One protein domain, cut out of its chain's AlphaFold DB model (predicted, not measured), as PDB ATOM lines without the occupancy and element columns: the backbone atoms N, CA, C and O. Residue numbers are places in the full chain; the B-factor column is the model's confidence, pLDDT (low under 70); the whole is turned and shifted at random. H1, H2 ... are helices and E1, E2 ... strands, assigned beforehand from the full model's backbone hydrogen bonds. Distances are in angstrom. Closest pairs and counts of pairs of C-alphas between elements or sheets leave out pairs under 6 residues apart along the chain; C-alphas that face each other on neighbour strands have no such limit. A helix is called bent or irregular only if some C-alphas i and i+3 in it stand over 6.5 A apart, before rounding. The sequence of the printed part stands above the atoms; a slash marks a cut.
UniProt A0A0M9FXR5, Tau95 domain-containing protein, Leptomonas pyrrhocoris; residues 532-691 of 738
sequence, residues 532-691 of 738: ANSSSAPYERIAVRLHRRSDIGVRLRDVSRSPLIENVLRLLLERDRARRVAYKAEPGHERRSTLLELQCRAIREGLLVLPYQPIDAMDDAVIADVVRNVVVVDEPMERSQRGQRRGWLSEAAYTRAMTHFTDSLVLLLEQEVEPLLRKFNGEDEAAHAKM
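What this domain is: This is residues 532 to 691 of the 738 residues of the protein "Tau95 domain-containing protein" of Leptomonas pyrrhocoris (UniProt A0A0M9FXR5). One long helix, H9, crosses one face of a row made of H3, H5 and the two-strand ribbon E2 and E1, whose members run alternately one way and the other. H2 closes one end of this layer; the short helices H1, H6 and H7 gather at the other end, where H4 and an unnamed stretch loop outward. At the two ends of the long axis, residues 639 to 644, with H8, and residues 685 to 691 of H10 stick out. The printed part has 160 residues with ten named helices and two named strands, in the order H1 E1 H2 H3 H4 H5 E2 H6 H7 H8 H9 H10; E1 and E2 are antiparallel, and the class is mostly helix. It is only just loose, close to compact, with a radius of gyration of the C-alphas of 18.3 A, and elongated, spanning 67 by 38 by 23 A.

How they stand to each other: H1, residues 534 to 539, is irregular, with C-alphas 535 and 538 7.2 A apart, and leads by a tight link to strand E1, residues 542 to 545. H2, residues 551 to 560, is close to but not clearly touching H3, residues 565 to 575, about perpendicular at 84 degrees. H3 and H4, residues 577 to 585, meet only through their link, and H4 touches no helix. H5, residues 595 to 605, touches H3 at a shallow tilt of 12 degrees, opposite ways, closest at the C-alphas of Leu 569 and Cys 600, 6.0 A. H5 also touches H2, about perpendicular at 73 degrees, with the C-alphas of Ser 560 and Arg 604 closest at 5.2 A. Strand E2, residues 609 to 612, is the antiparallel neighbour of E1; N 544 and O 610 are 3.0 A apart and N 610 and O 544 2.8 A, within hydrogen-bond range. H6, residues 614 to 617, touches H1, closest at the C-alphas of Pro 538 and Ile 615, 5.0 A, and H5, closest at those of Leu 595 and Ala 617, 4.3 A. H7, residues 621 to 628, touches H6, with the C-alphas of Ala 617 and Ile 623 closest at 6.4 A. H8, residues 639 to 642, stands free. H9, residues 651 to 680, touches H7 with residues 653 to 660 alone, at a shallow tilt of 23 degrees, opposite ways; the C-alphas of Val 626 and Ala 653 are closest, at 5.5 A. The closest C-alphas of E1 and H9 are those of Val 544 and Met 658, 5.9 A apart. H9 touches H2 with residues 666 to 674 alone, at a steep tilt of 49 degrees, the same way, closest at the C-alphas of Ile 552 and Val 666, 6.4 A. It touches H3 with residues 673 to 677 alone, only just about perpendicular at 72 degrees, closest at the C-alphas of Val 568 and Leu 676, 6.3 A. H10, residues 683 to 691, is close to but not clearly touching H9. Every O i to N i+4 pair is within hydrogen-bond range in H3, H4, H5, H7 and H10; H2 has 5 of 6, H9 24 of 26 and H1 0 of 2, with 2 of 3 O i to N i+3 pairs, while H6 and H8 are too short for an i+4 pair.

Where its parts are: H1 begins at C-alpha 534, (224.477, 173.206, 203.384). H3 and H5 are each 15.5 A long from first to last C-alpha, H2 14.0 A. H9 runs 41.5 A from C-alpha 651 at (222.516, 163.976, 192.097), with a kink of 26 degrees near residue 669, and is only just irregular: C-alphas 671 and 674 are 6.9 A apart. H10, 12.7 A long, ends at C-alpha 691, (173.576, 154.799, 179.520).

The domain as a whole: The two C-alphas farthest apart are those of Glu 635 and Lys 690, 67.8 A. The printed part has no cut, and no link between named elements is long. Mean pLDDT of the printed part is 94.4; residues 588 to 590 are under 70.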
ATOM      1  N   ALA A 532     228.355 178.882 201.293       95.88
ATOM      2  CA  ALA A 532     229.015 178.834 202.596       95.88
ATOM      3  C   ALA A 532     228.519 177.693 203.494       95.88
ATOM      4  O   ALA A 532     229.302 177.181 204.281       95.88
ATOM      5  N   ASN A 533     227.241 177.305 203.396       95.31
ATOM      6  CA  ASN A 533     226.658 176.255 204.235       95.31
ATOM      7  C   ASN A 533     225.559 175.474 203.493       95.31
ATOM      8  O   ASN A 533     224.724 176.064 202.791       95.31
ATOM      9  N   SER A 534     225.536 174.162 203.735       96.75
ATOM     10  CA  SER A 534     224.477 173.206 203.384       96.75
ATOM     11  C   SER A 534     223.053 173.633 203.758       96.75
ATOM     12  O   SER A 534     222.104 173.244 203.078       96.75
ATOM     13  N   SER A 535     222.879 174.524 204.738       95.94
ATOM     14  CA  SER A 535     221.587 175.143 205.072       95.94
ATOM     15  C   SER A 535     220.936 175.884 203.896       95.94
ATOM     16  O   SER A 535     219.754 176.208 203.947       95.94
ATOM     17  N   SER A 536     221.695 176.161 202.832       96.94
ATOM     18  CA  SER A 536     221.220 176.807 201.606       96.94
ATOM     19  C   SER A 536     220.577 175.834 200.606       96.94
ATOM     20  O   SER A 536     219.985 176.282 199.621       96.94
ATOM     21  N   ALA A 537     220.653 174.520 200.850       97.06
ATOM     22  CA  ALA A 537     220.066 173.482 200.000       97.06
ATOM     23  C   ALA A 537     218.565 173.671 199.681       97.06
ATOM     24  O   ALA A 537     218.185 173.487 198.521       97.06
ATOM     25  N   PRO A 538     217.692 174.097 200.626       96.69
ATOM     26  CA  PRO A 538     216.275 174.329 200.334       96.69
ATOM     27  C   PRO A 538     216.032 175.417 199.279       96.69
ATOM     28  O   PRO A 538     214.962 175.459 198.665       96.69
ATOM     29  N   TYR A 539     217.006 176.308 199.066       97.25
ATOM     30  CA  TYR A 539     216.908 177.396 198.099       97.25
ATOM     31  C   TYR A 539     217.511 177.068 196.735       97.25
ATOM     32  O   TYR A 539     217.482 177.929 195.851       97.25
ATOM     33  N   GLU A 540     218.064 175.876 196.533       96.94
ATOM     34  CA  GLU A 540     218.577 175.489 195.223       96.94
ATOM     35  C   GLU A 540     217.477 175.502 194.167       96.94
ATOM     36  O   GLU A 540     216.300 175.278 194.442       96.94
ATOM     37  N   ARG A 541     217.849 175.786 192.920       96.81
ATOM     38  CA  ARG A 541     216.891 175.818 191.821       96.81
ATOM     39  C   ARG A 541     216.807 174.449 191.162       96.81
ATOM     40  O   ARG A 541     217.688 174.072 190.390       96.81
ATOM     41  N   ILE A 542     215.671 173.784 191.322       96.88
ATOM     42  CA  ILE A 542     215.313 172.607 190.533       96.88
ATOM     43  C   ILE A 542     214.579 173.070 189.277       96.88
ATOM     44  O   ILE A 542     213.665 173.891 189.327       96.88
ATOM     45  N   ALA A 543     215.005 172.584 188.112       96.06
ATOM     46  CA  ALA A 543     214.377 172.918 186.837       96.06
ATOM     47  C   ALA A 543     213.842 171.670 186.142       96.06
ATOM     48  O   ALA A 543     214.599 170.951 185.487       96.06
ATOM     49  N   VAL A 544     212.527 171.475 186.220       97.31
ATOM     50  CA  VAL A 544     211.823 170.405 185.508       97.31
ATOM     51  C   VAL A 544     211.635 170.829 184.056       97.31
ATOM     52  O   VAL A 544     211.190 171.946 183.773       97.31
ATOM     53  N   ARG A 545     212.015 169.963 183.117       97.44
ATOM     54  CA  ARG A 545     211.878 170.205 181.676       97.44
ATOM     55  C   ARG A 545     211.019 169.115 181.061       97.44
ATOM     56  O   ARG A 545     211.458 167.979 180.935       97.44
ATOM     57  N   LEU A 546     209.819 169.489 180.644       97.50
ATOM     58  CA  LEU A 546     208.877 168.614 179.968       97.50
ATOM     59  C   LEU A 546     209.063 168.744 178.459       97.50
ATOM     60  O   LEU A 546     209.068 169.844 177.899       97.50
ATOM     61  N   HIS A 547     209.207 167.614 177.773       97.44
ATOM     62  CA  HIS A 547     209.332 167.623 176.323       97.44
ATOM     63  C   HIS A 547     207.997 168.016 175.697       97.44
ATOM     64  O   HIS A 547     206.969 167.406 175.973       97.44
ATOM     65  N   ARG A 548     208.003 168.984 174.778       96.19
ATOM     66  CA  ARG A 548     206.777 169.464 174.114       96.19
ATOM     67  C   ARG A 548     205.955 168.346 173.458       96.19
ATOM     68  O   ARG A 548     204.734 168.462 173.384       96.19
ATOM     69  N   ARG A 549     206.637 167.321 172.938       96.69
ATOM     70  CA  ARG A 549     206.047 166.162 172.248       96.69
ATOM     71  C   ARG A 549     205.791 164.960 173.161       96.69
ATOM     72  O   ARG A 549     205.239 163.985 172.680       96.69
ATOM     73  N   SER A 550     206.207 165.014 174.427       97.69
ATOM     74  CA  SER A 550     205.821 163.981 175.396       97.69
ATOM     75  C   SER A 550     204.333 164.088 175.711       97.69
ATOM     76  O   SER A 550     203.770 165.181 175.610       97.69
ATOM     77  N   ASP A 551     203.728 162.986 176.143       97.56
ATOM     78  CA  ASP A 551     202.303 162.934 176.476       97.56
ATOM     79  C   ASP A 551     201.928 163.991 177.519       97.56
ATOM     80  O   ASP A 551     200.996 164.767 177.305       97.56
ATOM     81  N   ILE A 552     202.730 164.129 178.583       97.50
ATOM     82  CA  ILE A 552     202.542 165.180 179.592       97.50
ATOM     83  C   ILE A 552     202.636 166.587 178.982       97.50
ATOM     84  O   ILE A 552     201.827 167.456 179.294       97.50
ATOM     85  N   GLY A 553     203.582 166.827 178.069       97.81
ATOM     86  CA  GLY A 553     203.759 168.129 177.420       97.81
ATOM     87  C   GLY A 553     202.664 168.480 176.405       97.81
ATOM     88  O   GLY A 553     202.439 169.662 176.129       97.81
ATOM     89  N   VAL A 554     201.987 167.484 175.830       97.94
ATOM     90  CA  VAL A 554     200.786 167.678 175.005       97.94
ATOM     91  C   VAL A 554     199.593 167.981 175.909       97.94
ATOM     92  O   VAL A 554     199.013 169.059 175.782       97.94
ATOM     93  N   ARG A 555     199.326 167.121 176.901       97.81
ATOM     94  CA  ARG A 555     198.219 167.277 177.860       97.81
ATOM     95  C   ARG A 555     198.252 168.613 178.576       97.81
ATOM     96  O   ARG A 555     197.256 169.327 178.575       97.81
ATOM     97  N   LEU A 556     199.411 169.004 179.108       97.81
ATOM     98  CA  LEU A 556     199.575 170.278 179.803       97.81
ATOM     99  C   LEU A 556     199.166 171.467 178.923       97.81
ATOM    100  O   LEU A 556     198.495 172.376 179.398       97.81
ATOM    101  N   ARG A 557     199.534 171.455 177.633       96.94
ATOM    102  CA  ARG A 557     199.193 172.529 176.685       96.94
ATOM    103  C   ARG A 557     197.725 172.521 176.285       96.94
ATOM    104  O   ARG A 557     197.167 173.589 176.042       96.94
ATOM    105  N   ASP A 558     197.123 171.346 176.163       97.62
ATOM    106  CA  ASP A 558     195.722 171.219 175.775       97.62
ATOM    107  C   ASP A 558     194.811 171.634 176.937       97.62
ATOM    108  O   ASP A 558     193.928 172.478 176.769       97.62
ATOM    109  N   VAL A 559     195.117 171.156 178.143       98.00
ATOM    110  CA  VAL A 559     194.443 171.527 179.393       98.00
ATOM    111  C   VAL A 559     194.584 173.024 179.683       98.00
ATOM    112  O   VAL A 559     193.583 173.678 179.973       98.00
ATOM    113  N   SER A 560     195.784 173.606 179.541       98.00
ATOM    114  CA  SER A 560     196.016 175.035 179.817       98.00
ATOM    115  C   SER A 560     195.223 175.974 178.900       98.00
ATOM    116  O   SER A 560     195.043 177.148 179.213       98.00
ATOM    117  N   ARG A 561     194.786 175.491 177.731       97.69
ATOM    118  CA  ARG A 561     193.992 176.261 176.760       97.69
ATOM    119  C   ARG A 561     192.493 176.183 177.018       97.69
ATOM    120  O   ARG A 561     191.746 176.938 176.397       97.69
ATOM    121  N   SER A 562     192.050 175.289 177.901       97.75
ATOM    122  CA  SER A 562     190.638 175.182 178.241       97.75
ATOM    123  C   SER A 562     190.148 176.482 178.889       97.75
ATOM    124  O   SER A 562     190.763 176.956 179.844       97.75
ATOM    125  N   PRO A 563     189.012 177.056 178.453       97.44
ATOM    126  CA  PRO A 563     188.457 178.260 179.072       97.44
ATOM    127  C   PRO A 563     187.998 178.030 180.522       97.44
ATOM    128  O   PRO A 563     187.798 178.992 181.261       97.44
ATOM    129  N   LEU A 564     187.833 176.769 180.936       97.81
ATOM    130  CA  LEU A 564     187.371 176.383 182.272       97.81
ATOM    131  C   LEU A 564     188.521 176.029 183.223       97.81
ATOM    132  O   LEU A 564     188.264 175.755 184.396       97.81
ATOM    133  N   ILE A 565     189.780 176.067 182.757       98.12
ATOM    134  CA  ILE A 565     190.930 175.627 183.557       98.12
ATOM    135  C   ILE A 565     191.050 176.394 184.874       98.12
ATOM    136  O   ILE A 565     191.244 175.795 185.924       98.12
ATOM    137  N   GLU A 566     190.828 177.708 184.857       98.12
ATOM    138  CA  GLU A 566     190.927 178.541 186.057       98.12
ATOM    139  C   GLU A 566     189.898 178.143 187.130       98.12
ATOM    140  O   GLU A 566     190.186 178.201 188.325       98.12
ATOM    141  N   ASN A 567     188.703 177.698 186.726       98.12
ATOM    142  CA  ASN A 567     187.678 177.241 187.664       98.12
ATOM    143  C   ASN A 567     188.053 175.895 188.288       98.12
ATOM    144  O   ASN A 567     187.885 175.722 189.495       98.12
ATOM    145  N   VAL A 568     188.604 174.980 187.485       98.38
ATOM    146  CA  VAL A 568     189.104 173.686 187.963       98.38
ATOM    147  C   VAL A 568     190.243 173.887 188.958       98.38
ATOM    148  O   VAL A 568     190.170 173.390 190.078       98.38
ATOM    149  N   LEU A 569     191.251 174.688 188.606       98.31
ATOM    150  CA  LEU A 569     192.393 174.947 189.485       98.31
ATOM    151  C   LEU A 569     191.979 175.657 190.780       98.31
ATOM    152  O   LEU A 569     192.475 175.315 191.851       98.31
ATOM    153  N   ARG A 570     191.031 176.604 190.716       98.19
ATOM    154  CA  ARG A 570     190.476 177.247 191.918       98.19
ATOM    155  C   ARG A 570     189.790 176.234 192.833       98.19
ATOM    156  O   ARG A 570     189.989 176.302 194.040       98.19
ATOM    157  N   LEU A 571     189.016 175.301 192.276       98.19
ATOM    158  CA  LEU A 571     188.348 174.248 193.044       98.19
ATOM    159  C   LEU A 571     189.361 173.326 193.735       98.19
ATOM    160  O   LEU A 571     189.201 173.035 194.919       98.19
ATOM    161  N   LEU A 572     190.424 172.920 193.033       98.25
ATOM    162  CA  LEU A 572     191.494 172.095 193.606       98.25
ATOM    163  C   LEU A 572     192.217 172.809 194.751       98.25
ATOM    164  O   LEU A 572     192.423 172.228 195.817       98.25
ATOM    165  N   LEU A 573     192.547 174.088 194.560       97.69
ATOM    166  CA  LEU A 573     193.176 174.901 195.598       97.69
ATOM    167  C   LEU A 573     192.250 175.127 196.798       97.69
ATOM    168  O   LEU A 573     192.734 175.142 197.931       97.69
ATOM    169  N   GLU A 574     190.944 175.308 196.589       98.00
ATOM    170  CA  GLU A 574     189.981 175.470 197.686       98.00
ATOM    171  C   GLU A 574     189.818 174.173 198.485       98.00
ATOM    172  O   GLU A 574     189.815 174.216 199.714       98.00
ATOM    173  N   ARG A 575     189.785 173.016 197.809       97.94
ATOM    174  CA  ARG A 575     189.755 171.697 198.463       97.94
ATOM    175  C   ARG A 575     190.953 171.505 199.398       97.94
ATOM    176  O   ARG A 575     190.794 170.973 200.488       97.94
ATOM    177  N   ASP A 576     192.130 171.984 198.996       96.75
ATOM    178  CA  ASP A 576     193.369 171.867 199.774       96.75
ATOM    179  C   ASP A 576     193.653 173.073 200.696       96.75
ATOM    180  O   ASP A 576     194.747 173.232 201.241       96.75
ATOM    181  N   ARG A 577     192.686 173.981 200.876       96.69
ATOM    182  CA  ARG A 577     192.899 175.247 201.594       96.69
ATOM    183  C   ARG A 577     193.385 175.053 203.028       96.69
ATOM    184  O   ARG A 577     194.287 175.772 203.444       96.69
ATOM    185  N   ALA A 578     192.815 174.100 203.767       95.94
ATOM    186  CA  ALA A 578     193.185 173.855 205.162       95.94
ATOM    187  C   ALA A 578     194.659 173.442 205.298       95.94
ATOM    188  O   ALA A 578     195.391 174.042 206.084       95.94
ATOM    189  N   ARG A 579     195.118 172.494 204.464       93.25
ATOM    190  CA  ARG A 579     196.516 172.038 204.437       93.25
ATOM    191  C   ARG A 579     197.469 173.175 204.071       93.25
ATOM    192  O   ARG A 579     198.462 173.382 204.761       93.25
ATOM    193  N   ARG A 580     197.137 173.965 203.042       93.75
ATOM    194  CA  ARG A 580     197.954 175.121 202.627       93.75
ATOM    195  C   ARG A 580     198.057 176.189 203.713       93.75
ATOM    196  O   ARG A 580     199.129 176.755 203.903       93.75
ATOM    197  N   VAL A 581     196.957 176.488 204.407       92.69
ATOM    198  CA  VAL A 581     196.955 177.463 205.511       92.69
ATOM    199  C   VAL A 581     197.795 176.950 206.678       92.69
ATOM    200  O   VAL A 581     198.605 177.713 207.189       92.69
ATOM    201  N   ALA A 582     197.657 175.673 207.048       91.50
ATOM    202  CA  ALA A 582     198.469 175.059 208.097       91.50
ATOM    203  C   ALA A 582     199.967 175.121 207.758       91.50
ATOM    204  O   ALA A 582     200.746 175.653 208.541       91.50
ATOM    205  N   TYR A 583     200.350 174.702 206.548       89.75
ATOM    206  CA  TYR A 583     201.746 174.728 206.102       89.75
ATOM    207  C   TYR A 583     202.355 176.140 206.091       89.75
ATOM    208  O   TYR A 583     203.512 176.321 206.466       89.75
ATOM    209  N   LYS A 584     201.579 177.158 205.691       89.38
ATOM    210  CA  LYS A 584     202.025 178.565 205.695       89.38
ATOM    211  C   LYS A 584     202.023 179.202 207.087       89.38
ATOM    212  O   LYS A 584     202.630 180.255 207.257       89.38
ATOM    213  N   ALA A 585     201.321 178.606 208.049       89.38
ATOM    214  CA  ALA A 585     201.313 179.041 209.441       89.38
ATOM    215  C   ALA A 585     202.473 178.441 210.252       89.38
ATOM    216  O   ALA A 585     202.780 178.957 211.327       89.38
ATOM    217  N   GLU A 586     203.116 177.375 209.762       86.38
ATOM    218  CA  GLU A 586     204.278 176.792 210.429       86.38
ATOM    219  C   GLU A 586     205.427 177.813 210.548       86.38
ATOM    220  O   GLU A 586     205.707 178.561 209.604       86.38
ATOM    221  N   PRO A 587     206.109 177.865 211.708       77.56
ATOM    222  CA  PRO A 587     207.248 178.748 211.907       77.56
ATOM    223  C   PRO A 587     208.387 178.378 210.945       77.56
ATOM    224  O   PRO A 587     208.711 177.208 210.749       77.56
ATOM    225  N   GLY A 588     208.989 179.398 210.334       69.44
ATOM    226  CA  GLY A 588     209.906 179.254 209.201       69.44
ATOM    227  C   GLY A 588     209.441 180.156 208.064       69.44
ATOM    228  O   GLY A 588     208.701 179.729 207.180       69.44
ATOM    229  N   HIS A 589     209.834 181.430 208.127       53.72
ATOM    230  CA  HIS A 589     209.299 182.569 207.361       53.72
ATOM    231  C   HIS A 589     209.508 182.531 205.829       53.72
ATOM    232  O   HIS A 589     209.376 183.542 205.145       53.72
ATOM    233  N   GLU A 590     209.772 181.364 205.255       66.62
ATOM    234  CA  GLU A 590     210.272 181.206 203.888       66.62
ATOM    235  C   GLU A 590     209.283 180.506 202.944       66.62
ATOM    236  O   GLU A 590     209.431 180.558 201.718       66.62
ATOM    237  N   ARG A 591     208.250 179.871 203.510       74.56
ATOM    238  CA  ARG A 591     207.318 178.986 202.803       74.56
ATOM    239  C   ARG A 591     206.173 179.775 202.179       74.56
ATOM    240  O   ARG A 591     205.158 180.066 202.809       74.56
ATOM    241  N   ARG A 592     206.339 180.162 200.913       81.81
ATOM    242  CA  ARG A 592     205.363 181.001 200.190       81.81
ATOM    243  C   ARG A 592     204.362 180.192 199.371       81.81
ATOM    244  O   ARG A 592     203.224 180.638 199.180       81.81
ATOM    245  N   SER A 593     204.779 179.021 198.907       92.62
ATOM    246  CA  SER A 593     203.992 178.141 198.050       92.62
ATOM    247  C   SER A 593     203.977 176.716 198.592       92.62
ATOM    248  O   SER A 593     204.801 176.356 199.427       92.62
ATOM    249  N   THR A 594     203.018 175.943 198.103       95.62
ATOM    250  CA  THR A 594     202.930 174.482 198.231       95.62
ATOM    251  C   THR A 594     203.210 173.808 196.890       95.62
ATOM    252  O   THR A 594     203.087 174.458 195.840       95.62
ATOM    253  N   LEU A 595     203.506 172.506 196.894       97.31
ATOM    254  CA  LEU A 595     203.691 171.712 195.676       97.31
ATOM    255  C   LEU A 595     202.463 171.811 194.758       97.31
ATOM    256  O   LEU A 595     202.602 172.063 193.559       97.31
ATOM    257  N   LEU A 596     201.257 171.714 195.329       97.94
ATOM    258  CA  LEU A 596     200.010 171.854 194.573       97.94
ATOM    259  C   LEU A 596     199.877 173.248 193.938       97.94
ATOM    260  O   LEU A 596     199.465 173.368 192.789       97.94
ATOM    261  N   GLU A 597     200.250 174.322 194.641       97.19
ATOM    262  CA  GLU A 597     200.232 175.679 194.076       97.19
ATOM    263  C   GLU A 597     201.223 175.839 192.912       97.19
ATOM    264  O   GLU A 597     200.901 176.506 191.920       97.19
ATOM    265  N   LEU A 598     202.399 175.206 192.995       97.31
ATOM    266  CA  LEU A 598     203.382 175.187 191.910       97.31
ATOM    267  C   LEU A 598     202.856 174.421 190.687       97.31
ATOM    268  O   LEU A 598     202.970 174.908 189.560       97.31
ATOM    269  N   GLN A 599     202.230 173.262 190.895       98.31
ATOM    270  CA  GLN A 599     201.634 172.456 189.826       98.31
ATOM    271  C   GLN A 599     200.404 173.135 189.204       98.31
ATOM    272  O   GLN A 599     200.275 173.200 187.986       98.31
ATOM    273  N   CYS A 600     199.524 173.742 189.999       98.31
ATOM    274  CA  CYS A 600     198.406 174.523 189.468       98.31
ATOM    275  C   CYS A 600     198.901 175.696 188.610       98.31
ATOM    276  O   CYS A 600     198.355 175.956 187.537       98.31
ATOM    277  N   ARG A 601     199.971 176.384 189.031       97.19
ATOM    278  CA  ARG A 601     200.607 177.443 188.231       97.19
ATOM    279  C   ARG A 601     201.158 176.901 186.913       97.19
ATOM    280  O   ARG A 601     200.904 177.495 185.866       97.19
ATOM    281  N   ALA A 602     201.853 175.765 186.961       97.44
ATOM    282  CA  ALA A 602     202.362 175.056 185.791       97.44
ATOM    283  C   ALA A 602     201.270 174.782 184.751       97.44
ATOM    284  O   ALA A 602     201.445 175.081 183.569       97.44
ATOM    285  N   ILE A 603     200.141 174.244 185.217       98.44
ATOM    286  CA  ILE A 603     198.992 173.867 184.392       98.44
ATOM    287  C   ILE A 603     198.306 175.098 183.821       98.44
ATOM    288  O   ILE A 603     198.064 175.154 182.620       98.44
ATOM    289  N   ARG A 604     198.046 176.114 184.646       98.12
ATOM    290  CA  ARG A 604     197.415 177.363 184.208       98.12
ATOM    291  C   ARG A 604     198.175 178.026 183.062       98.12
ATOM    292  O   ARG A 604     197.572 178.544 182.130       98.12
ATOM    293  N   GLU A 605     199.500 178.039 183.155       97.31
ATOM    294  CA  GLU A 605     200.373 178.752 182.220       97.31
ATOM    295  C   GLU A 605     200.893 177.863 181.077       97.31
ATOM    296  O   GLU A 605     201.515 178.368 180.142       97.31
ATOM    297  N   GLY A 606     200.634 176.550 181.119       97.38
ATOM    298  CA  GLY A 606     201.134 175.599 180.123       97.38
ATOM    299  C   GLY A 606     202.666 175.524 180.089       97.38
ATOM    300  O   GLY A 606     203.260 175.399 179.013       97.38
ATOM    301  N   LEU A 607     203.323 175.672 181.247       96.75
ATOM    302  CA  LEU A 607     204.781 175.790 181.338       96.75
ATOM    303  C   LEU A 607     205.471 174.444 181.108       96.75
ATOM    304  O   LEU A 607     205.352 173.524 181.906       96.75
ATOM    305  N   LEU A 608     206.289 174.357 180.059       97.31
ATOM    306  CA  LEU A 608     207.129 173.178 179.796       97.31
ATOM    307  C   LEU A 608     208.478 173.218 180.527       97.31
ATOM    308  O   LEU A 608     209.188 172.218 180.583       97.31
ATOM    309  N   VAL A 609     208.864 174.377 181.063       96.94
ATOM    310  CA  VAL A 609     210.090 174.547 181.847       96.94
ATOM    311  C   VAL A 609     209.714 175.179 183.169       96.94
ATOM    312  O   VAL A 609     209.316 176.342 183.207       96.94
ATOM    313  N   LEU A 610     209.853 174.410 184.242       95.69
ATOM    314  CA  LEU A 610     209.318 174.750 185.552       95.69
ATOM    315  C   LEU A 610     210.470 174.858 186.546       95.69
ATOM    316  O   LEU A 610     210.932 173.842 187.071       95.69
ATOM    317  N   PRO A 611     211.015 176.067 186.750       95.94
ATOM    318  CA  PRO A 611     211.893 176.305 187.876       95.94
ATOM    319  C   PRO A 611     211.078 176.344 189.168       95.94
ATOM    320  O   PRO A 611     210.099 177.082 189.245       95.94
ATOM    321  N   TYR A 612     211.524 175.618 190.182       97.06
ATOM    322  CA  TYR A 612     211.050 175.774 191.552       97.06
ATOM    323  C   TYR A 612     212.223 175.639 192.528       97.06
ATOM    324  O   TYR A 612     213.300 175.169 192.153       97.06
ATOM    325  N   GLN A 613     212.037 176.104 193.760       96.62
ATOM    326  CA  GLN A 613     212.983 175.883 194.854       96.62
ATOM    327  C   GLN A 613     212.351 174.872 195.827       96.62
ATOM    328  O   GLN A 613     211.152 174.999 196.084       96.62
ATOM    329  N   PRO A 614     213.088 173.871 196.351       96.56
ATOM    330  CA  PRO A 614     212.536 172.842 197.236       96.56
ATOM    331  C   PRO A 614     211.702 173.397 198.385       96.56
ATOM    332  O   PRO A 614     210.652 172.845 198.690       96.56
ATOM    333  N   ILE A 615     212.110 174.534 198.956       95.31
ATOM    334  CA  ILE A 615     211.390 175.196 200.047       95.31
ATOM    335  C   ILE A 615     209.928 175.556 199.738       95.31
ATOM    336  O   ILE A 615     209.090 175.622 200.636       95.31
ATOM    337  N   ASP A 616     209.601 175.744 198.460       94.62
ATOM    338  CA  ASP A 616     208.249 176.038 197.974       94.62
ATOM    339  C   ASP A 616     207.395 174.774 197.751       94.62
ATOM    340  O   ASP A 616     206.268 174.868 197.263       94.62
ATOM    341  N   ALA A 617     207.944 173.601 198.073       95.94
ATOM    342  CA  ALA A 617     207.322 172.288 197.923       95.94
ATOM    343  C   ALA A 617     207.587 171.355 199.125       95.94
ATOM    344  O   ALA A 617     207.331 170.160 199.032       95.94
ATOM    345  N   MET A 618     208.101 171.864 200.255       95.12
ATOM    346  CA  MET A 618     208.352 171.046 201.456       95.12
ATOM    347  C   MET A 618     207.071 170.639 202.211       95.12
ATOM    348  O   MET A 618     207.167 169.948 203.222       95.12
ATOM    349  N   ASP A 619     205.881 171.039 201.747       95.00
ATOM    350  CA  ASP A 619     204.606 170.456 202.194       95.00
ATOM    351  C   ASP A 619     204.447 169.005 201.719       95.00
ATOM    352  O   ASP A 619     203.696 168.227 202.309       95.00
ATOM    353  N   ASP A 620     205.178 168.634 200.669       97.00
ATOM    354  CA  ASP A 620     205.298 167.269 200.197       97.00
ATOM    355  C   ASP A 620     206.389 166.509 200.966       97.00
ATOM    356  O   ASP A 620     207.530 166.960 201.104       97.00
ATOM    357  N   ALA A 621     206.039 165.316 201.452       96.94
ATOM    358  CA  ALA A 621     206.918 164.510 202.290       96.94
ATOM    359  C   ALA A 621     208.196 164.053 201.568       96.94
ATOM    360  O   ALA A 621     209.245 163.970 202.202       96.94
ATOM    361  N   VAL A 622     208.135 163.785 200.259       98.12
ATOM    362  CA  VAL A 622     209.290 163.320 199.477       98.12
ATOM    363  C   VAL A 622     210.253 164.474 199.221       98.12
ATOM    364  O   VAL A 622     211.462 164.299 199.352       98.12
ATOM    365  N   ILE A 623     209.745 165.665 198.892       97.69
ATOM    366  CA  ILE A 623     210.596 166.853 198.733       97.69
ATOM    367  C   ILE A 623     211.207 167.267 200.078       97.69
ATOM    368  O   ILE A 623     212.395 167.585 200.141       97.69
ATOM    369  N   ALA A 624     210.433 167.212 201.165       96.38
ATOM    370  CA  ALA A 624     210.954 167.462 202.504       96.38
ATOM    371  C   ALA A 624     212.048 166.452 202.894       96.38
ATOM    372  O   ALA A 624     213.075 166.858 203.428       96.38
ATOM    373  N   ASP A 625     211.858 165.164 202.597       97.69
ATOM    374  CA  ASP A 625     212.856 164.106 202.800       97.69
ATOM    375  C   ASP A 625     214.140 164.369 201.998       97.69
ATOM    376  O   ASP A 625     215.240 164.312 202.546       97.69
ATOM    377  N   VAL A 626     214.014 164.763 200.725       97.31
ATOM    378  CA  VAL A 626     215.152 165.154 199.877       97.31
ATOM    379  C   VAL A 626     215.997 166.257 200.525       97.31
ATOM    380  O   VAL A 626     217.221 166.170 200.507       97.31
ATOM    381  N   VAL A 627     215.358 167.271 201.113       96.44
ATOM    382  CA  VAL A 627     216.053 168.384 201.778       96.44
ATOM    383  C   VAL A 627     216.633 167.966 203.134       96.44
ATOM    384  O   VAL A 627     217.747 168.359 203.464       96.44
ATOM    385  N   ARG A 628     215.909 167.161 203.924       96.12
ATOM    386  CA  ARG A 628     216.367 166.694 205.247       96.12
ATOM    387  C   ARG A 628     217.566 165.750 205.169       96.12
ATOM    388  O   ARG A 628     218.365 165.733 206.094       96.12
ATOM    389  N   ASN A 629     217.692 164.997 204.078       96.94
ATOM    390  CA  ASN A 629     218.796 164.060 203.853       96.94
ATOM    391  C   ASN A 629     220.051 164.722 203.260       96.94
ATOM    392  O   ASN A 629     220.991 164.027 202.869       96.94
ATOM    393  N   VAL A 630     220.084 166.054 203.160       96.62
ATOM    394  CA  VAL A 630     221.305 166.779 202.806       96.62
ATOM    395  C   VAL A 630     222.310 166.621 203.939       96.62
ATOM    396  O   VAL A 630     222.002 166.881 205.102       96.62
ATOM    397  N   VAL A 631     223.524 166.196 203.594       95.62
ATOM    398  CA  VAL A 631     224.622 166.087 204.557       95.62
ATOM    399  C   VAL A 631     224.935 167.485 205.078       95.62
ATOM    400  O   VAL A 631     225.240 168.385 204.295       95.62
ATOM    401  N   VAL A 632     224.842 167.660 206.397       95.00
ATOM    402  CA  VAL A 632     225.189 168.925 207.041       95.00
ATOM    403  C   VAL A 632     226.699 169.095 206.955       95.00
ATOM    404  O   VAL A 632     227.457 168.334 207.553       95.00
ATOM    405  N   VAL A 633     227.119 170.074 206.163       94.12
ATOM    406  CA  VAL A 633     228.519 170.432 205.958       94.12
ATOM    407  C   VAL A 633     228.667 171.905 206.318       94.12
ATOM    408  O   VAL A 633     228.035 172.765 205.699       94.12
ATOM    409  N   ASP A 634     229.492 172.169 207.332       92.81
ATOM    410  CA  ASP A 634     229.836 173.525 207.776       92.81
ATOM    411  C   ASP A 634     230.949 174.148 206.924       92.81
ATOM    412  O   ASP A 634     231.151 175.363 206.934       92.81
ATOM    413  N   GLU A 635     231.680 173.321 206.175       95.12
ATOM    414  CA  GLU A 635     232.699 173.790 205.247       95.12
ATOM    415  C   GLU A 635     232.070 174.378 203.974       95.12
ATOM    416  O   GLU A 635     231.103 173.832 203.430       95.12
ATOM    417  N   PRO A 636     232.629 175.482 203.448       95.00
ATOM    418  CA  PRO A 636     232.136 176.073 202.218       95.00
ATOM    419  C   PRO A 636     232.343 175.119 201.038       95.00
ATOM    420  O   PRO A 636     233.395 174.497 200.893       95.00
ATOM    421  N   MET A 637     231.370 175.079 200.130       95.12
ATOM    422  CA  MET A 637     231.420 174.253 198.927       95.12
ATOM    423  C   MET A 637     232.661 174.575 198.088       95.12
ATOM    424  O   MET A 637     232.970 175.745 197.797       95.12
ATOM    425  N   GLU A 638     233.342 173.514 197.659       93.81
ATOM    426  CA  GLU A 638     234.549 173.576 196.844       93.81
ATOM    427  C   GLU A 638     234.295 174.342 195.536       93.81
ATOM    428  O   GLU A 638     233.262 174.175 194.885       93.81
ATOM    429  N   ARG A 639     235.244 175.189 195.111       91.31
ATOM    430  CA  ARG A 639     235.071 176.051 193.923       91.31
ATOM    431  C   ARG A 639     234.754 175.265 192.648       91.31
ATOM    432  O   ARG A 639     233.903 175.697 191.877       91.31
ATOM    433  N   SER A 640     235.376 174.098 192.481       91.25
ATOM    434  CA  SER A 640     235.162 173.182 191.351       91.25
ATOM    435  C   SER A 640     233.725 172.635 191.278       91.25
ATOM    436  O   SER A 640     233.253 172.245 190.207       91.25
ATOM    437  N   GLN A 641     233.005 172.627 192.405       92.06
ATOM    438  CA  GLN A 641     231.630 172.142 192.508       92.06
ATOM    439  C   GLN A 641     230.603 173.253 192.255       92.06
ATOM    440  O   GLN A 641     229.563 172.993 191.659       92.06
ATOM    441  N   ARG A 642     230.920 174.517 192.578       93.00
ATOM    442  CA  ARG A 642     229.998 175.670 192.440       93.00
ATOM    443  C   ARG A 642     229.473 175.883 191.018       93.00
ATOM    444  O   ARG A 642     228.365 176.377 190.822       93.00
ATOM    445  N   GLY A 643     230.282 175.559 190.007       89.38
ATOM    446  CA  GLY A 643     229.898 175.678 188.596       89.38
ATOM    447  C   GLY A 643     229.036 174.523 188.082       89.38
ATOM    448  O   GLY A 643     228.420 174.642 187.018       89.38
ATOM    449  N   GLN A 644     228.977 173.418 188.823       91.12
ATOM    450  CA  GLN A 644     228.237 172.229 188.432       91.12
ATOM    451  C   GLN A 644     226.736 172.455 188.598       91.12
ATOM    452  O   GLN A 644     226.277 173.331 189.317       91.12
ATOM    453  N   ARG A 645     225.917 171.635 187.937       86.81
ATOM    454  CA  ARG A 645     224.463 171.663 188.186       86.81
ATOM    455  C   ARG A 645     224.093 171.212 189.598       86.81
ATOM    456  O   ARG A 645     222.958 171.424 190.008       86.81
ATOM    457  N   ARG A 646     225.034 170.548 190.266       84.31
ATOM    458  CA  ARG A 646     224.909 169.981 191.598       84.31
ATOM    459  C   ARG A 646     225.303 171.049 192.608       84.31
ATOM    460  O   ARG A 646     226.236 171.808 192.358       84.31
ATOM    461  N   GLY A 647     224.562 171.112 193.698       94.06
ATOM    462  CA  GLY A 647     224.916 171.914 194.853       94.06
ATOM    463  C   GLY A 647     225.096 171.018 196.062       94.06
ATOM    464  O   GLY A 647     225.737 169.976 195.989       94.06
ATOM    465  N   TRP A 648     224.482 171.425 197.157       97.56
ATOM    466  CA  TRP A 648     224.296 170.659 198.377       97.56
ATOM    467  C   TRP A 648     223.382 169.450 198.168       97.56
ATOM    468  O   TRP A 648     223.540 168.433 198.839       97.56
ATOM    469  N   LEU A 649     222.441 169.529 197.219       96.88
ATOM    470  CA  LEU A 649     221.659 168.365 196.815       96.88
ATOM    471  C   LEU A 649     222.538 167.385 196.029       96.88
ATOM    472  O   LEU A 649     223.104 167.725 194.983       96.88
ATOM    473  N   SER A 650     222.585 166.134 196.491       95.75
ATOM    474  CA  SER A 650     223.195 165.046 195.726       95.75
ATOM    475  C   SER A 650     222.471 164.848 194.387       95.75
ATOM    476  O   SER A 650     221.306 165.212 194.218       95.75
ATOM    477  N   GLU A 651     223.136 164.237 193.405       94.88
ATOM    478  CA  GLU A 651     222.516 163.976 192.097       94.88
ATOM    479  C   GLU A 651     221.269 163.088 192.205       94.88
ATOM    480  O   GLU A 651     220.264 163.341 191.534       94.88
ATOM    481  N   ALA A 652     221.319 162.078 193.077       96.25
ATOM    482  CA  ALA A 652     220.185 161.207 193.351       96.25
ATOM    483  C   ALA A 652     219.024 161.993 193.975       96.25
ATOM    484  O   ALA A 652     217.888 161.857 193.529       96.25
ATOM    485  N   ALA A 653     219.309 162.871 194.942       96.62
ATOM    486  CA  ALA A 653     218.324 163.741 195.578       96.62
ATOM    487  C   ALA A 653     217.676 164.716 194.577       96.62
ATOM    488  O   ALA A 653     216.449 164.794 194.489       96.62
ATOM    489  N   TYR A 654     218.489 165.394 193.758       96.62
ATOM    490  CA  TYR A 654     218.013 166.298 192.708       96.62
ATOM    491  C   TYR A 654     217.131 165.562 191.685       96.62
ATOM    492  O   TYR A 654     216.050 166.034 191.326       96.62
ATOM    493  N   THR A 655     217.569 164.385 191.230       96.62
ATOM    494  CA  THR A 655     216.825 163.569 190.258       96.62
ATOM    495  C   THR A 655     215.523 163.055 190.859       96.62
ATOM    496  O   THR A 655     214.482 163.165 190.220       96.62
ATOM    497  N   ARG A 656     215.547 162.581 192.111       97.75
ATOM    498  CA  ARG A 656     214.359 162.124 192.841       97.75
ATOM    499  C   ARG A 656     213.317 163.233 192.970       97.75
ATOM    500  O   ARG A 656     212.153 162.991 192.670       97.75
ATOM    501  N   ALA A 657     213.723 164.449 193.334       97.62
ATOM    502  CA  ALA A 657     212.815 165.595 193.407       97.62
ATOM    503  C   ALA A 657     212.236 165.987 192.033       97.62
ATOM    504  O   ALA A 657     211.059 166.332 191.923       97.62
ATOM    505  N   MET A 658     213.036 165.915 190.963       97.81
ATOM    506  CA  MET A 658     212.574 166.190 189.598       97.81
ATOM    507  C   MET A 658     211.566 165.142 189.100       97.81
ATOM    508  O   MET A 658     210.532 165.512 188.535       97.81
ATOM    509  N   THR A 659     211.859 163.856 189.309       97.88
ATOM    510  CA  THR A 659     210.980 162.739 188.941       97.88
ATOM    511  C   THR A 659     209.680 162.807 189.728       97.88
ATOM    512  O   THR A 659     208.619 162.865 189.119       97.88
ATOM    513  N   HIS A 660     209.751 162.960 191.055       98.31
ATOM    514  CA  HIS A 660     208.560 163.062 191.902       98.31
ATOM    515  C   HIS A 660     207.651 164.232 191.514       98.31
ATOM    516  O   HIS A 660     206.437 164.066 191.392       98.31
ATOM    517  N   PHE A 661     208.224 165.412 191.242       98.25
ATOM    518  CA  PHE A 661     207.440 166.551 190.762       98.25
ATOM    519  C   PHE A 661     206.718 166.224 189.447       98.25
ATOM    520  O   PHE A 661     205.551 166.582 189.277       98.25
ATOM    521  N   THR A 662     207.418 165.567 188.517       98.25
ATOM    522  CA  THR A 662     206.882 165.206 187.197       98.25
ATOM    523  C   THR A 662     205.761 164.181 187.327       98.25
ATOM    524  O   THR A 662     204.680 164.414 186.795       98.25
ATOM    525  N   ASP A 663     205.979 163.109 188.084       98.31
ATOM    526  CA  ASP A 663     205.000 162.040 188.292       98.31
ATOM    527  C   ASP A 663     203.757 162.569 189.011       98.31
ATOM    528  O   ASP A 663     202.631 162.351 188.567       98.31
ATOM    529  N   SER A 664     203.947 163.374 190.058       98.38
ATOM    530  CA  SER A 664     202.843 164.025 190.769       98.38
ATOM    531  C   SER A 664     202.043 164.968 189.864       98.38
ATOM    532  O   SER A 664     200.823 165.055 189.986       98.38
ATOM    533  N   LEU A 665     202.703 165.656 188.924       98.44
ATOM    534  CA  LEU A 665     202.024 166.501 187.938       98.44
ATOM    535  C   LEU A 665     201.218 165.669 186.926       98.44
ATOM    536  O   LEU A 665     200.120 166.083 186.555       98.44
ATOM    537  N   VAL A 666     201.733 164.510 186.490       98.31
ATOM    538  CA  VAL A 666     200.989 163.565 185.634       98.31
ATOM    539  C   VAL A 666     199.730 163.090 186.350       98.31
ATOM    540  O   VAL A 666     198.638 163.208 185.795       98.31
ATOM    541  N   LEU A 667     199.869 162.630 187.597       98.44
ATOM    542  CA  LEU A 667     198.744 162.148 188.399       98.44
ATOM    543  C   LEU A 667     197.691 163.242 188.606       98.44
ATOM    544  O   LEU A 667     196.505 162.989 188.409       98.44
ATOM    545  N   LEU A 668     198.111 164.472 188.921       98.50
ATOM    546  CA  LEU A 668     197.199 165.607 189.076       98.50
ATOM    547  C   LEU A 668     196.409 165.896 187.788       98.50
ATOM    548  O   LEU A 668     195.200 166.138 187.838       98.50
ATOM    549  N   LEU A 669     197.076 165.865 186.628       98.38
ATOM    550  CA  LEU A 669     196.427 166.070 185.332       98.38
ATOM    551  C   LEU A 669     195.394 164.976 185.037       98.38
ATOM    552  O   LEU A 669     194.248 165.286 184.711       98.38
ATOM    553  N   GLU A 670     195.795 163.716 185.187       97.81
ATOM    554  CA  GLU A 670     194.998 162.539 184.830       97.81
ATOM    555  C   GLU A 670     193.811 162.297 185.750       97.81
ATOM    556  O   GLU A 670     192.704 162.009 185.291       97.81
ATOM    557  N   GLN A 671     194.051 162.383 187.054       98.19
ATOM    558  CA  GLN A 671     193.094 161.942 188.058       98.19
ATOM    559  C   GLN A 671     192.169 163.069 188.504       98.19
ATOM    560  O   GLN A 671     191.044 162.801 188.922       98.19
ATOM    561  N   GLU A 672     192.609 164.326 188.400       98.19
ATOM    562  CA  GLU A 672     191.849 165.451 188.941       98.19
ATOM    563  C   GLU A 672     191.463 166.471 187.876       98.19
ATOM    564  O   GLU A 672     190.279 166.766 187.702       98.19
ATOM    565  N   VAL A 673     192.430 167.005 187.130       98.38
ATOM    566  CA  VAL A 673     192.175 168.158 186.256       98.38
ATOM    567  C   VAL A 673     191.351 167.781 185.030       98.38
ATOM    568  O   VAL A 673     190.349 168.440 184.750       98.38
ATOM    569  N   GLU A 674     191.731 166.732 184.301       97.75
ATOM    570  CA  GLU A 674     190.993 166.295 183.113       97.75
ATOM    571  C   GLU A 674     189.566 165.816 183.442       97.75
ATOM    572  O   GLU A 674     188.636 166.255 182.759       97.75
ATOM    573  N   PRO A 675     189.326 164.989 184.483       97.62
ATOM    574  CA  PRO A 675     187.968 164.609 184.874       97.62
ATOM    575  C   PRO A 675     187.114 165.806 185.289       97.62
ATOM    576  O   PRO A 675     185.968 165.923 184.856       97.62
ATOM    577  N   LEU A 676     187.666 166.742 186.071       97.81
ATOM    578  CA  LEU A 676     186.935 167.954 186.434       97.81
ATOM    579  C   LEU A 676     186.601 168.792 185.199       97.81
ATOM    580  O   LEU A 676     185.475 169.267 185.087       97.81
ATOM    581  N   LEU A 677     187.520 168.937 184.242       97.69
ATOM    582  CA  LEU A 677     187.235 169.635 182.988       97.69
ATOM    583  C   LEU A 677     186.088 168.982 182.200       97.69
ATOM    584  O   LEU A 677     185.198 169.701 181.748       97.69
ATOM    585  N   ARG A 678     186.057 167.646 182.089       96.56
ATOM    586  CA  ARG A 678     184.949 166.912 181.442       96.56
ATOM    587  C   ARG A 678     183.617 167.144 182.155       96.56
ATOM    588  O   ARG A 678     182.608 167.433 181.505       96.56
ATOM    589  N   LYS A 679     183.628 167.134 183.490       96.12
ATOM    590  CA  LYS A 679     182.459 167.463 184.313       96.12
ATOM    591  C   LYS A 679     181.968 168.892 184.073       96.12
ATOM    592  O   LYS A 679     180.777 169.109 183.875       96.12
ATOM    593  N   PHE A 680     182.878 169.866 184.048       95.75
ATOM    594  CA  PHE A 680     182.560 171.273 183.782       95.75
ATOM    595  C   PHE A 680     182.066 171.516 182.344       95.75
ATOM    596  O   PHE A 680     181.281 172.438 182.126       95.75
ATOM    597  N   ASN A 681     182.467 170.678 181.385       94.81
ATOM    598  CA  ASN A 681     181.938 170.686 180.019       94.81
ATOM    599  C   ASN A 681     180.546 170.029 179.895       94.81
ATOM    600  O   ASN A 681     179.942 170.096 178.824       94.81
ATOM    601  N   GLY A 682     180.032 169.386 180.950       93.25
ATOM    602  CA  GLY A 682     178.776 168.628 180.910       93.25
ATOM    603  C   GLY A 682     178.878 167.289 180.164       93.25
ATOM    604  O   GLY A 682     177.856 166.686 179.836       93.25
ATOM    605  N   GLU A 683     180.092 166.804 179.885       89.38
ATOM    606  CA  GLU A 683     180.306 165.540 179.166       89.38
ATOM    607  C   GLU A 683     179.874 164.328 180.006       89.38
ATOM    608  O   GLU A 683     179.293 163.378 179.471       89.38
ATOM    609  N   ASP A 684     180.063 164.389 181.328       81.44
ATOM    610  CA  ASP A 684     179.686 163.310 182.251       81.44
ATOM    611  C   ASP A 684     178.162 163.111 182.311       81.44
ATOM    612  O   ASP A 684     177.668 161.980 182.327       81.44
ATOM    613  N   GLU A 685     177.386 164.199 182.265       81.12
ATOM    614  CA  GLU A 685     175.923 164.112 182.210       81.12
ATOM    615  C   GLU A 685     175.453 163.477 180.898       81.12
ATOM    616  O   GLU A 685     174.530 162.657 180.893       81.12
ATOM    617  N   ALA A 686     176.122 163.784 179.783       76.56
ATOM    618  CA  ALA A 686     175.820 163.187 178.488       76.56
ATOM    619  C   ALA A 686     176.153 161.684 178.446       76.56
ATOM    620  O   ALA A 686     175.406 160.907 177.839       76.56
ATOM    621  N   ALA A 687     177.234 161.256 179.104       79.81
ATOM    622  CA  ALA A 687     177.599 159.846 179.222       79.81
ATOM    623  C   ALA A 687     176.566 159.062 180.053       79.81
ATOM    624  O   ALA A 687     176.051 158.036 179.596       79.81
ATOM    625  N   HIS A 688     176.169 159.582 181.219       76.44
ATOM    626  CA  HIS A 688     175.145 158.951 182.059       76.44
ATOM    627  C   HIS A 688     173.746 158.969 181.422       76.44
ATOM    628  O   HIS A 688     172.997 157.995 181.547       76.44
ATOM    629  N   ALA A 689     173.388 160.030 180.693       78.50
ATOM    630  CA  ALA A 689     172.119 160.104 179.970       78.50
ATOM    631  C   ALA A 689     172.036 159.071 178.834       78.50
ATOM    632  O   ALA A 689     170.979 158.468 178.637       78.50
ATOM    633  N   LYS A 690     173.140 158.812 178.116       80.12
ATOM    634  CA  LYS A 690     173.196 157.751 177.094       80.12
ATOM    635  C   LYS A 690     173.024 156.362 177.704       80.12
ATOM    636  O   LYS A 690     172.253 155.570 177.169       80.12
ATOM    637  N   MET A 691     173.661 156.097 178.844       81.12
ATOM    638  CA  MET A 691     173.576 154.799 179.520       81.12
ATOM    639  C   MET A 691     172.174 154.518 180.093       81.12
ATOM    640  O   MET A 691     171.705 153.385 180.045       81.12
TER     641      MET A 691